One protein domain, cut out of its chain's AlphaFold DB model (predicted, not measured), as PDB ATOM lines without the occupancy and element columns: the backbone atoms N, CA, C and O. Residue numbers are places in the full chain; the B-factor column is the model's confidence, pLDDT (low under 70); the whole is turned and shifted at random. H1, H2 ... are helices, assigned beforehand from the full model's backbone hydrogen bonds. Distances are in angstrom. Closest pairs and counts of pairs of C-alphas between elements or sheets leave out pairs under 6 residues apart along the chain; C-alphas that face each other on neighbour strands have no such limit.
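AT A GLANCE: This is residues 2 to 31 and 100 to 164 of the 164 residues of the protein "Trigger_C domain-containing protein" of Eubacterium ventriosum (UniProt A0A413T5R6). An open frame: the long helix H1 crosses H4 near H4's last residues, H2 crosses H4 nearer its first, and small H3 sits by H2. The printed part has 95 residues with four named helices, H1 to H4 in order, and no named strand; its class is all helix. It is loose, with a radius of gyration of the C-alphas of 16.5 A and spans of 49 by 41 by 23 A.

HOW THE PARTS SIT: H1, residues 4 to 30, touches H4, residues 134 to 153, with residues 19 to 24 alone, about perpendicular at 87 degrees; the closest C-alphas, of Lys 20 and Tyr 151, are 5.9 A apart. H2, residues 106 to 119, touches H4 with residues 108 to 113 alone, about perpendicular at 81 degrees; the closest C-alphas, of Ile 109 and Ala 141, are 5.8 A apart. H3, residues 125 to 131, is close to H2 but not clearly touching; the closest C-alphas, of Tyr 117 and Met 128, are 6.8 A apart. H1 is apart from H2 and H3. In the four helices every O i to N i+4 pair is within hydrogen-bond range.

IN THESE COORDINATES: H1 runs 39.2 A from C-alpha 4 at (-41.129, 21.985, 13.872), H2 20.1 A, H3 10.2 A, and H4 28.4 A to C-alpha 153 at (-11.392, 25.752, 8.416).

THE WHOLE: Residues 32 to 99 are not printed, a gap of 19.2 A between C-alphas 31 and 100. The links H2 to H3 and H3 to H4 are tight. Residues 160 to 164 have pLDDT under 70.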
ATOM      1  N   GLU A   2     -40.917  14.766  14.101       76.62
ATOM      2  CA  GLU A   2     -42.094  14.756  14.984       76.62
ATOM      3  C   GLU A   2     -42.626  16.166  15.283       76.62
ATOM      4  O   GLU A   2     -43.804  16.326  15.612       76.62
ATOM      5  N   ASN A   3     -41.791  17.199  15.135       87.12
ATOM      6  CA  ASN A   3     -42.160  18.589  15.399       87.12
ATOM      7  C   ASN A   3     -41.392  19.598  14.510       87.12
ATOM      8  O   ASN A   3     -40.539  19.234  13.700       87.12
ATOM      9  N   THR A   4     -41.732  20.885  14.645       86.25
ATOM     10  CA  THR A   4     -41.129  21.985  13.872       86.25
ATOM     11  C   THR A   4     -39.639  22.184  14.169       86.25
ATOM     12  O   THR A   4     -38.890  22.536  13.261       86.25
ATOM     13  N   ASP A   5     -39.197  21.955  15.406       88.12
ATOM     14  CA  ASP A   5     -37.788  22.092  15.782       88.12
ATOM     15  C   ASP A   5     -36.948  20.984  15.124       88.12
ATOM     16  O   ASP A   5     -35.904  21.284  14.545       88.12
ATOM     17  N   ASP A   6     -37.451  19.742  15.084       89.31
ATOM     18  CA  ASP A   6     -36.796  18.635  14.366       89.31
ATOM     19  C   ASP A   6     -36.644  18.945  12.871       89.31
ATOM     20  O   ASP A   6     -35.615  18.647  12.267       89.31
ATOM     21  N   PHE A   7     -37.672  19.546  12.261       88.50
ATOM     22  CA  PHE A   7     -37.624  19.955  10.858       88.50
ATOM     23  C   PHE A   7     -36.549  21.024  10.623       88.50
ATOM     24  O   PHE A   7     -35.821  20.957   9.634       88.50
ATOM     25  N   TYR A   8     -36.414  21.995  11.530       87.06
ATOM     26  CA  TYR A   8     -35.396  23.035  11.395       87.06
ATOM     27  C   TYR A   8     -33.975  22.512  11.580       87.06
ATOM     28  O   TYR A   8     -33.093  22.927  10.826       87.06
ATOM     29  N   GLU A   9     -33.746  21.606  12.531       89.19
ATOM     30  CA  GLU A   9     -32.437  20.963  12.670       89.19
ATOM     31  C   GLU A   9     -32.117  20.102  11.445       89.19
ATOM     32  O   GLU A   9     -31.016  20.212  10.911       89.19
ATOM     33  N   TRP A  10     -33.089  19.354  10.910       89.62
ATOM     34  CA  TRP A  10     -32.904  18.613   9.659       89.62
ATOM     35  C   TRP A  10     -32.525  19.534   8.488       89.62
ATOM     36  O   TRP A  10     -31.532  19.287   7.808       89.62
ATOM     37  N   CYS A  11     -33.246  20.646   8.289       90.50
ATOM     38  CA  CYS A  11     -32.911  21.615   7.241       90.50
ATOM     39  C   CYS A  11     -31.507  22.198   7.420       90.50
ATOM     40  O   CYS A  11     -30.791  22.409   6.445       90.50
ATOM     41  N   LYS A  12     -31.118  22.499   8.660       89.38
ATOM     42  CA  LYS A  12     -29.797  23.048   8.956       89.38
ATOM     43  C   LYS A  12     -28.695  22.037   8.651       89.38
ATOM     44  O   LYS A  12     -27.695  22.440   8.068       89.38
ATOM     45  N   GLN A  13     -28.882  20.768   9.012       90.88
ATOM     46  CA  GLN A  13     -27.907  19.721   8.709       90.88
ATOM     47  C   GLN A  13     -27.803  19.464   7.209       90.88
ATOM     48  O   GLN A  13     -26.699  19.458   6.683       90.88
ATOM     49  N   SER A  14     -28.928  19.400   6.494       91.44
ATOM     50  CA  SER A  14     -28.922  19.289   5.028       91.44
ATOM     51  C   SER A  14     -28.124  20.422   4.368       91.44
ATOM     52  O   SER A  14     -27.290  20.157   3.512       91.44
ATOM     53  N   LEU A  15     -28.288  21.671   4.823       92.19
ATOM     54  CA  LEU A  15     -27.494  22.797   4.311       92.19
ATOM     55  C   LEU A  15     -25.994  22.687   4.639       92.19
ATOM     56  O   LEU A  15     -25.171  23.223   3.897       92.19
ATOM     57  N   ILE A  16     -25.634  22.072   5.768       93.81
ATOM     58  CA  ILE A  16     -24.234  21.844   6.148       93.81
ATOM     59  C   ILE A  16     -23.612  20.784   5.239       93.81
ATOM     60  O   ILE A  16     -22.516  21.019   4.734       93.81
ATOM     61  N   GLU A  17     -24.311  19.679   4.988       94.31
ATOM     62  CA  GLU A  17     -23.833  18.617   4.097       94.31
ATOM     63  C   GLU A  17     -23.690  19.108   2.648       94.31
ATOM     64  O   GLU A  17     -22.646  18.896   2.028       94.31
ATOM     65  N   ASP A  18     -24.637  19.913   2.150       93.94
ATOM     66  CA  ASP A  18     -24.505  20.576   0.843       93.94
ATOM     67  C   ASP A  18     -23.249  21.467   0.782       93.94
ATOM     68  O   ASP A  18     -22.490  21.457  -0.193       93.94
ATOM     69  N   ALA A  19     -22.998  22.243   1.843       94.69
ATOM     70  CA  ALA A  19     -21.833  23.118   1.917       94.69
ATOM     71  C   ALA A  19     -20.517  22.330   1.990       94.69
ATOM     72  O   ALA A  19     -19.520  22.765   1.407       94.69
ATOM     73  N   LYS A  20     -20.494  21.189   2.690       96.94
ATOM     74  CA  LYS A  20     -19.345  20.276   2.735       96.94
ATOM     75  C   LYS A  20     -19.037  19.713   1.351       96.94
ATOM     76  O   LYS A  20     -17.890  19.815   0.919       96.94
ATOM     77  N   ALA A  21     -20.046  19.216   0.635       95.56
ATOM     78  CA  ALA A  21     -19.886  18.699  -0.723       95.56
ATOM     79  C   ALA A  21     -19.354  19.778  -1.687       95.56
ATOM     80  O   ALA A  21     -18.373  19.555  -2.403       95.56
ATOM     81  N   GLU A  22     -19.929  20.987  -1.654       95.19
ATOM     82  CA  GLU A  22     -19.472  22.105  -2.492       95.19
ATOM     83  C   GLU A  22     -18.030  22.524  -2.157       95.19
ATOM     84  O   GLU A  22     -17.225  22.813  -3.049       95.19
ATOM     85  N   LEU A  23     -17.679  22.578  -0.869       96.12
ATOM     86  CA  LEU A  23     -16.319  22.900  -0.444       96.12
ATOM     87  C   LEU A  23     -15.325  21.835  -0.882       96.12
ATOM     88  O   LEU A  23     -14.254  22.195  -1.372       96.12
ATOM     89  N   TRP A  24     -15.668  20.559  -0.720       97.62
ATOM     90  CA  TRP A  24     -14.804  19.463  -1.131       97.62
ATOM     91  C   TRP A  24     -14.537  19.518  -2.634       97.62
ATOM     92  O   TRP A  24     -13.376  19.543  -3.037       97.62
ATOM     93  N   SER A  25     -15.583  19.692  -3.447       96.06
ATOM     94  CA  SER A  25     -15.451  19.884  -4.897       96.06
ATOM     95  C   SER A  25     -14.477  21.021  -5.244       96.06
ATOM     96  O   SER A  25     -13.526  20.818  -6.000       96.06
ATOM     97  N   LYS A  26     -14.580  22.185  -4.588       95.69
ATOM     98  CA  LYS A  26     -13.628  23.302  -4.781       95.69
ATOM     99  C   LYS A  26     -12.194  22.968  -4.362       95.69
ATOM    100  O   LYS A  26     -11.233  23.463  -4.967       95.69
ATOM    101  N   VAL A  27     -12.012  22.167  -3.312       96.06
ATOM    102  CA  VAL A  27     -10.683  21.662  -2.936       96.06
ATOM    103  C   VAL A  27     -10.137  20.763  -4.044       96.06
ATOM    104  O   VAL A  27      -8.978  20.931  -4.426       96.06
ATOM    105  N   LEU A  28     -10.955  19.875  -4.612       96.06
ATOM    106  CA  LEU A  28     -10.547  19.042  -5.742       96.06
ATOM    107  C   LEU A  28     -10.202  19.901  -6.959       96.06
ATOM    108  O   LEU A  28      -9.095  19.775  -7.472       96.06
ATOM    109  N   GLU A  29     -11.053  20.836  -7.377       95.31
ATOM    110  CA  GLU A  29     -10.797  21.738  -8.514       95.31
ATOM    111  C   GLU A  29      -9.475  22.510  -8.372       95.31
ATOM    112  O   GLU A  29      -8.721  22.656  -9.335       95.31
ATOM    113  N   SER A  30      -9.163  22.975  -7.160       93.81
ATOM    114  CA  SER A  30      -7.939  23.739  -6.880       93.81
ATOM    115  C   SER A  30      -6.691  22.876  -6.649       93.81
ATOM    116  O   SER A  30      -5.574  23.404  -6.628       93.81
ATOM    117  N   SER A  31      -6.853  21.561  -6.500       94.38
ATOM    118  CA  SER A  31      -5.755  20.621  -6.277       94.38
ATOM    119  C   SER A  31      -5.115  20.161  -7.587       94.38
ATOM    120  O   SER A  31      -5.767  20.055  -8.628       94.38
ATOM    121  N   LEU A 100      -4.624  13.678  11.171       97.50
ATOM    122  CA  LEU A 100      -5.983  13.191  11.451       97.50
ATOM    123  C   LEU A 100      -6.006  11.693  11.768       97.50
ATOM    124  O   LEU A 100      -6.798  11.262  12.598       97.50
ATOM    125  N   ALA A 101      -5.065  10.916  11.223       95.50
ATOM    126  CA  ALA A 101      -4.924   9.490  11.521       95.50
ATOM    127  C   ALA A 101      -4.683   9.189  13.013       95.50
ATOM    128  O   ALA A 101      -5.021   8.100  13.468       95.50
ATOM    129  N   ASN A 102      -4.128  10.142  13.773       95.44
ATOM    130  CA  ASN A 102      -3.920  10.024  15.224       95.44
ATOM    131  C   ASN A 102      -5.100  10.565  16.047       95.44
ATOM    132  O   ASN A 102      -5.075  10.497  17.274       95.44
ATOM    133  N   LYS A 103      -6.076  11.186  15.381       95.12
ATOM    134  CA  LYS A 103      -7.253  11.822  15.986       95.12
ATOM    135  C   LYS A 103      -8.537  11.043  15.720       95.12
ATOM    136  O   LYS A 103      -9.557  11.387  16.305       95.12
ATOM    137  N   ILE A 104      -8.500  10.051  14.831       94.94
ATOM    138  CA  ILE A 104      -9.601   9.110  14.658       94.94
ATOM    139  C   ILE A 104      -9.761   8.265  15.923       94.94
ATOM    140  O   ILE A 104      -8.774   7.847  16.532       94.94
ATOM    141  N   THR A 105     -11.005   8.066  16.327       96.44
ATOM    142  CA  THR A 105     -11.403   7.332  17.526       96.44
ATOM    143  C   THR A 105     -12.207   6.095  17.144       96.44
ATOM    144  O   THR A 105     -12.721   6.000  16.031       96.44
ATOM    145  N   ASP A 106     -12.349   5.156  18.078       96.38
ATOM    146  CA  ASP A 106     -13.211   3.983  17.886       96.38
ATOM    147  C   ASP A 106     -14.681   4.391  17.672       96.38
ATOM    148  O   ASP A 106     -15.407   3.715  16.951       96.38
ATOM    149  N   GLU A 107     -15.110   5.517  18.257       96.94
ATOM    150  CA  GLU A 107     -16.448   6.082  18.047       96.94
ATOM    151  C   GLU A 107     -16.637   6.554  16.602       96.94
ATOM    152  O   GLU A 107     -17.666   6.267  16.008       96.94
ATOM    153  N   ASP A 108     -15.632   7.198  15.999       96.25
ATOM    154  CA  ASP A 108     -15.702   7.600  14.586       96.25
ATOM    155  C   ASP A 108     -15.846   6.381  13.661       96.25
ATOM    156  O   ASP A 108     -16.612   6.407  12.702       96.25
ATOM    157  N   ILE A 109     -15.125   5.297  13.966       96.62
ATOM    158  CA  ILE A 109     -15.188   4.048  13.197       96.62
ATOM    159  C   ILE A 109     -16.556   3.378  13.377       96.62
ATOM    160  O   ILE A 109     -17.150   2.924  12.401       96.62
ATOM    161  N   GLN A 110     -17.076   3.330  14.607       95.81
ATOM    162  CA  GLN A 110     -18.400   2.768  14.869       95.81
ATOM    163  C   GLN A 110     -19.508   3.589  14.203       95.81
ATOM    164  O   GLN A 110     -20.406   3.003  13.612       95.81
ATOM    165  N   ASN A 111     -19.413   4.920  14.220       96.12
ATOM    166  CA  ASN A 111     -20.364   5.782  13.524       96.12
ATOM    167  C   ASN A 111     -20.385   5.486  12.020       96.12
ATOM    168  O   ASN A 111     -21.464   5.456  11.440       96.12
ATOM    169  N   LYS A 112     -19.229   5.197  11.405       96.44
ATOM    170  CA  LYS A 112     -19.182   4.835   9.982       96.44
ATOM    171  C   LYS A 112     -19.833   3.484   9.689       96.44
ATOM    172  O   LYS A 112     -20.526   3.346   8.687       96.44
ATOM    173  N   TRP A 113     -19.663   2.501  10.575       95.69
ATOM    174  CA  TRP A 113     -20.419   1.248  10.490       95.69
ATOM    175  C   TRP A 113     -21.928   1.482  10.615       95.69
ATOM    176  O   TRP A 113     -22.702   0.914   9.850       95.69
ATOM    177  N   ASP A 114     -22.344   2.312  11.572       95.12
ATOM    178  CA  ASP A 114     -23.757   2.594  11.824       95.12
ATOM    179  C   ASP A 114     -24.407   3.364  10.662       95.12
ATOM    180  O   ASP A 114     -25.570   3.111  10.348       95.12
ATOM    181  N   GLU A 115     -23.671   4.281  10.027       94.19
ATOM    182  CA  GLU A 115     -24.077   5.004   8.814       94.19
ATOM    183  C   GLU A 115     -24.305   4.032   7.655       94.19
ATOM    184  O   GLU A 115     -25.411   3.970   7.122       94.19
ATOM    185  N   LEU A 116     -23.310   3.191   7.343       92.69
ATOM    186  CA  LEU A 116     -23.439   2.192   6.280       92.69
ATOM    187  C   LEU A 116     -24.624   1.260   6.530       92.69
ATOM    188  O   LEU A 116     -25.406   1.013   5.617       92.69
ATOM    189  N   TYR A 117     -24.814   0.792   7.766       93.75
ATOM    190  CA  TYR A 117     -25.937  -0.085   8.099       93.75
ATOM    191  C   TYR A 117     -27.302   0.589   7.897       93.75
ATOM    192  O   TYR A 117     -28.276  -0.080   7.556       93.75
ATOM    193  N   GLN A 118     -27.396   1.897   8.149       92.44
ATOM    194  CA  GLN A 118     -28.639   2.659   7.995       92.44
ATOM    195  C   GLN A 118     -28.961   2.979   6.535       92.44
ATOM    196  O   GLN A 118     -30.141   3.086   6.191       92.44
ATOM    197  N   GLU A 119     -27.937   3.168   5.706       88.88
ATOM    198  CA  GLU A 119     -28.085   3.584   4.310       88.88
ATOM    199  C   GLU A 119     -28.126   2.408   3.330       88.88
ATOM    200  O   GLU A 119     -28.766   2.506   2.282       88.88
ATOM    201  N   GLY A 120     -27.474   1.297   3.667       85.38
ATOM    202  CA  GLY A 120     -27.415   0.112   2.823       85.38
ATOM    203  C   GLY A 120     -28.586  -0.853   3.010       85.38
ATOM    204  O   GLY A 120     -29.282  -0.862   4.026       85.38
ATOM    205  N   ASP A 121     -28.778  -1.716   2.014       86.50
ATOM    206  CA  ASP A 121     -29.766  -2.800   2.038       86.50
ATOM    207  C   ASP A 121     -29.124  -4.089   2.577       86.50
ATOM    208  O   ASP A 121     -28.818  -5.016   1.828       86.50
ATOM    209  N   PHE A 122     -28.850  -4.114   3.886       91.06
ATOM    210  CA  PHE A 122     -28.244  -5.262   4.569       91.06
ATOM    211  C   PHE A 122     -29.283  -6.081   5.332       91.06
ATOM    212  O   PHE A 122     -30.161  -5.543   6.012       91.06
ATOM    213  N   GLU A 123     -29.136  -7.407   5.316       92.31
ATOM    214  CA  GLU A 123     -30.028  -8.288   6.082       92.31
ATOM    215  C   GLU A 123     -29.734  -8.242   7.591       92.31
ATOM    216  O   GLU A 123     -30.610  -8.512   8.422       92.31
ATOM    217  N   SER A 124     -28.482  -7.949   7.960       93.31
ATOM    218  CA  SER A 124     -28.010  -7.875   9.344       93.31
ATOM    219  C   SER A 124     -26.644  -7.189   9.453       93.31
ATOM    220  O   SER A 124     -25.939  -7.004   8.466       93.31
ATOM    221  N   GLU A 125     -26.231  -6.853  10.676       89.50
ATOM    222  CA  GLU A 125     -24.891  -6.314  10.946       89.50
ATOM    223  C   GLU A 125     -23.770  -7.294  10.542       89.50
ATOM    224  O   GLU A 125     -22.705  -6.868  10.104       89.50
ATOM    225  N   GLU A 126     -24.000  -8.608  10.670       93.00
ATOM    226  CA  GLU A 126     -23.030  -9.637  10.263       93.00
ATOM    227  C   GLU A 126     -22.872  -9.692   8.740       93.00
ATOM    228  O   GLU A 126     -21.752  -9.820   8.251       93.00
ATOM    229  N   ASP A 127     -23.978  -9.542   8.005       93.75
ATOM    230  CA  ASP A 127     -23.968  -9.428   6.545       93.75
ATOM    231  C   ASP A 127     -23.155  -8.201   6.107       93.75
ATOM    232  O   ASP A 127     -22.164  -8.351   5.393       93.75
ATOM    233  N   MET A 128     -23.453  -7.019   6.658       92.94
ATOM    234  CA  MET A 128     -22.683  -5.800   6.384       92.94
ATOM    235  C   MET A 128     -21.185  -5.978   6.680       92.94
ATOM    236  O   MET A 128     -20.337  -5.687   5.838       92.94
ATOM    237  N   LYS A 129     -20.831  -6.507   7.859       91.19
ATOM    238  CA  LYS A 129     -19.429  -6.726   8.256       91.19
ATOM    239  C   LYS A 129     -18.711  -7.795   7.432       91.19
ATOM    240  O   LYS A 129     -17.491  -7.901   7.521       91.19
ATOM    241  N   SER A 130     -19.436  -8.600   6.657       93.06
ATOM    242  CA  SER A 130     -18.830  -9.554   5.724       93.06
ATOM    243  C   SER A 130     -18.444  -8.920   4.384       93.06
ATOM    244  O   SER A 130     -17.613  -9.483   3.672       93.06
ATOM    245  N   GLN A 131     -19.028  -7.761   4.063       90.75
ATOM    246  CA  GLN A 131     -18.824  -7.052   2.798       90.75
ATOM    247  C   GLN A 131     -17.706  -6.008   2.870       90.75
ATOM    248  O   GLN A 131     -17.085  -5.731   1.850       90.75
ATOM    249  N   TYR A 132     -17.408  -5.486   4.064       92.06
ATOM    250  CA  TYR A 132     -16.371  -4.476   4.274       92.06
ATOM    251  C   TYR A 132     -15.308  -4.938   5.267       92.06
ATOM    252  O   TYR A 132     -15.580  -5.640   6.243       92.06
ATOM    253  N   THR A 133     -14.083  -4.485   5.046       92.88
ATOM    254  CA  THR A 133     -12.957  -4.647   5.960       92.88
ATOM    255  C   THR A 133     -12.865  -3.482   6.944       92.88
ATOM    256  O   THR A 133     -13.236  -2.347   6.646       92.88
ATOM    257  N   ASP A 134     -12.266  -3.729   8.112       92.75
ATOM    258  CA  ASP A 134     -11.982  -2.670   9.091       92.75
ATOM    259  C   ASP A 134     -11.126  -1.531   8.500       92.75
ATOM    260  O   ASP A 134     -11.218  -0.386   8.946       92.75
ATOM    261  N   GLU A 135     -10.275  -1.831   7.513       93.56
ATOM    262  CA  GLU A 135      -9.436  -0.835   6.842       93.56
ATOM    263  C   GLU A 135     -10.264   0.101   5.955       93.56
ATOM    264  O   GLU A 135     -10.090   1.316   6.053       93.56
ATOM    265  N   GLU A 136     -11.208  -0.436   5.178       93.12
ATOM    266  CA  GLU A 136     -12.133   0.350   4.347       93.12
ATOM    267  C   GLU A 136     -13.015   1.255   5.207       93.12
ATOM    268  O   GLU A 136     -13.131   2.452   4.937       93.12
ATOM    269  N   ILE A 137     -13.552   0.741   6.316       96.38
ATOM    270  CA  ILE A 137     -14.359   1.554   7.236       96.38
ATOM    271  C   ILE A 137     -13.527   2.648   7.890       96.38
ATOM    272  O   ILE A 137     -13.957   3.800   7.997       96.38
ATOM    273  N   ARG A 138     -12.297   2.324   8.297       96.81
ATOM    274  CA  ARG A 138     -11.382   3.324   8.846       96.81
ATOM    275  C   ARG A 138     -11.026   4.390   7.809       96.81
ATOM    276  O   ARG A 138     -10.875   5.553   8.180       96.81
ATOM    277  N   GLN A 139     -10.869   4.016   6.541       95.62
ATOM    278  CA  GLN A 139     -10.644   4.959   5.449       95.62
ATOM    279  C   GLN A 139     -11.867   5.858   5.233       95.62
ATOM    280  O   GLN A 139     -11.694   7.072   5.147       95.62
ATOM    281  N   GLY A 140     -13.080   5.298   5.242       96.19
ATOM    282  CA  GLY A 140     -14.330   6.063   5.182       96.19
ATOM    283  C   GLY A 140     -14.434   7.092   6.311       96.19
ATOM    284  O   GLY A 140     -14.601   8.279   6.058       96.19
ATOM    285  N   ALA A 141     -14.189   6.679   7.555       98.06
ATOM    286  CA  ALA A 141     -14.201   7.595   8.696       98.06
ATOM    287  C   ALA A 141     -13.099   8.681   8.623       98.06
ATOM    288  O   ALA A 141     -13.266   9.796   9.124       98.06
ATOM    289  N   LEU A 142     -11.948   8.388   8.002       98.38
ATOM    290  CA  LEU A 142     -10.911   9.396   7.746       98.38
ATOM    291  C   LEU A 142     -11.302  10.380   6.645       98.38
ATOM    292  O   LEU A 142     -10.938  11.554   6.745       98.38
ATOM    293  N   MET A 143     -12.032   9.919   5.631       97.62
ATOM    294  CA  MET A 143     -12.616  10.773   4.604       97.62
ATOM    295  C   MET A 143     -13.593  11.770   5.231       97.62
ATOM    296  O   MET A 143     -13.411  12.976   5.052       97.62
ATOM    297  N   ASP A 144     -14.515  11.299   6.072       97.19
ATOM    298  CA  ASP A 144     -15.473  12.165   6.773       97.19
ATOM    299  C   ASP A 144     -14.746  13.214   7.630       97.19
ATOM    300  O   ASP A 144     -15.014  14.413   7.539       97.19
ATOM    301  N   LYS A 145     -13.704  12.802   8.370       97.56
ATOM    302  CA  LYS A 145     -12.863  13.745   9.127       97.56
ATOM    303  C   LYS A 145     -12.123  14.754   8.256       97.56
ATOM    304  O   LYS A 145     -11.902  15.882   8.704       97.56
ATOM    305  N   ALA A 146     -11.662  14.370   7.069       98.25
ATOM    306  CA  ALA A 146     -10.985  15.292   6.162       98.25
ATOM    307  C   ALA A 146     -11.964  16.339   5.612       98.25
ATOM    308  O   ALA A 146     -11.624  17.525   5.576       98.25
ATOM    309  N   VAL A 147     -13.182  15.922   5.252       97.94
ATOM    310  CA  VAL A 147     -14.266  16.812   4.814       97.94
ATOM    311  C   VAL A 147     -14.667  17.772   5.937       97.94
ATOM    312  O   VAL A 147     -14.693  18.988   5.721       97.94
ATOM    313  N   ASP A 148     -14.881  17.261   7.151       96.88
ATOM    314  CA  ASP A 148     -15.172  18.077   8.336       96.88
ATOM    315  C   ASP A 148     -14.056  19.083   8.614       96.88
ATOM    316  O   ASP A 148     -14.313  20.264   8.859       96.88
ATOM    317  N   TRP A 149     -12.795  18.655   8.506       97.50
ATOM    318  CA  TRP A 149     -11.658  19.550   8.688       97.50
ATOM    319  C   TRP A 149     -11.670  20.689   7.664       97.50
ATOM    320  O   TRP A 149     -11.455  21.845   8.037       97.50
ATOM    321  N   VAL A 150     -11.950  20.403   6.388       97.12
ATOM    322  CA  VAL A 150     -12.075  21.440   5.350       97.12
ATOM    323  C   VAL A 150     -13.205  22.408   5.688       97.12
ATOM    324  O   VAL A 150     -13.003  23.622   5.610       97.12
ATOM    325  N   TYR A 151     -14.366  21.893   6.090       96.56
ATOM    326  CA  TYR A 151     -15.525  22.702   6.457       96.56
ATOM    327  C   TYR A 151     -15.239  23.625   7.652       96.56
ATOM    328  O   TYR A 151     -15.449  24.838   7.554       96.56
ATOM    329  N   ASP A 152     -14.667  23.090   8.732       95.19
ATOM    330  CA  ASP A 152     -14.344  23.830   9.960       95.19
ATOM    331  C   ASP A 152     -13.313  24.947   9.743       95.19
ATOM    332  O   ASP A 152     -13.305  25.959  10.452       95.19
ATOM    333  N   HIS A 153     -12.434  24.779   8.752       94.38
ATOM    334  CA  HIS A 153     -11.392  25.752   8.416       94.38
ATOM    335  C   HIS A 153     -11.788  26.671   7.250       94.38
ATOM    336  O   HIS A 153     -11.069  27.633   6.939       94.38
ATOM    337  N   ALA A 154     -12.948  26.438   6.632       92.00
ATOM    338  CA  ALA A 154     -13.525  27.301   5.617       92.00
ATOM    339  C   ALA A 154     -14.362  28.436   6.236       92.00
ATOM    340  O   ALA A 154     -14.906  28.362   7.334       92.00
ATOM    341  N   LYS A 155     -14.501  29.543   5.497       84.81
ATOM    342  CA  LYS A 155     -15.375  30.662   5.889       84.81
ATOM    343  C   LYS A 155     -16.776  30.470   5.314       84.81
ATOM    344  O   LYS A 155     -17.165  31.198   4.400       84.81
ATOM    345  N   VAL A 156     -17.523  29.512   5.853       83.56
ATOM    346  CA  VAL A 156     -18.907  29.244   5.434       83.56
ATOM    347  C   VAL A 156     -19.855  30.296   6.011       83.56
ATOM    348  O   VAL A 156     -19.746  30.696   7.171       83.56
ATOM    349  N   LYS A 157     -20.782  30.793   5.185       80.12
ATOM    350  CA  LYS A 157     -21.836  31.721   5.613       80.12
ATOM    351  C   LYS A 157     -23.187  31.222   5.137       80.12
ATOM    352  O   LYS A 157     -23.448  31.212   3.941       80.12
ATOM    353  N   PHE A 158     -24.068  30.929   6.083       76.75
ATOM    354  CA  PHE A 158     -25.468  30.658   5.791       76.75
ATOM    355  C   PHE A 158     -26.256  31.965   5.787       76.75
ATOM    356  O   PHE A 158     -26.197  32.750   6.737       76.75
ATOM    357  N   SER A 159     -27.020  32.199   4.726       72.25
ATOM    358  CA  SER A 159     -28.041  33.242   4.705       72.25
ATOM    359  C   SER A 159     -29.383  32.604   4.398       72.25
ATOM    360  O   SER A 159     -29.653  32.245   3.256       72.25
ATOM    361  N   TYR A 160     -30.233  32.487   5.412       67.12
ATOM    362  CA  TYR A 160     -31.613  32.059   5.241       67.12
ATOM    363  C   TYR A 160     -32.546  33.019   5.978       67.12
ATOM    364  O   TYR A 160     -32.181  33.648   6.975       67.12
ATOM    365  N   LYS A 161     -33.758  33.181   5.446       56.69
ATOM    366  CA  LYS A 161     -34.784  34.060   6.003       56.69
ATOM    367  C   LYS A 161     -35.999  33.205   6.342       56.69
ATOM    368  O   LYS A 161     -36.777  32.876   5.454       56.69
ATOM    369  N   ILE A 162     -36.156  32.844   7.614       60.06
ATOM    370  CA  ILE A 162     -37.378  32.183   8.085       60.06
ATOM    371  C   ILE A 162     -38.385  33.284   8.412       60.06
ATOM    372  O   ILE A 162     -38.183  34.079   9.332       60.06
ATOM    373  N   SER A 163     -39.432  33.387   7.599       60.31
ATOM    374  CA  SER A 163     -40.570  34.265   7.887       60.31
ATOM    375  C   SER A 163     -41.352  33.668   9.059       60.31
ATOM    376  O   SER A 163     -41.636  32.474   9.031       60.31
ATOM    377  N   LYS A 164     -41.659  34.478  10.079       50.62
ATOM    378  CA  LYS A 164     -42.562  34.095  11.177       50.62
ATOM    379  C   LYS A 164     -44.005  33.983  10.706       50.62
ATOM    380  O   LYS A 164     -44.380  34.790   9.827       50.62
TER     381      LYS A 164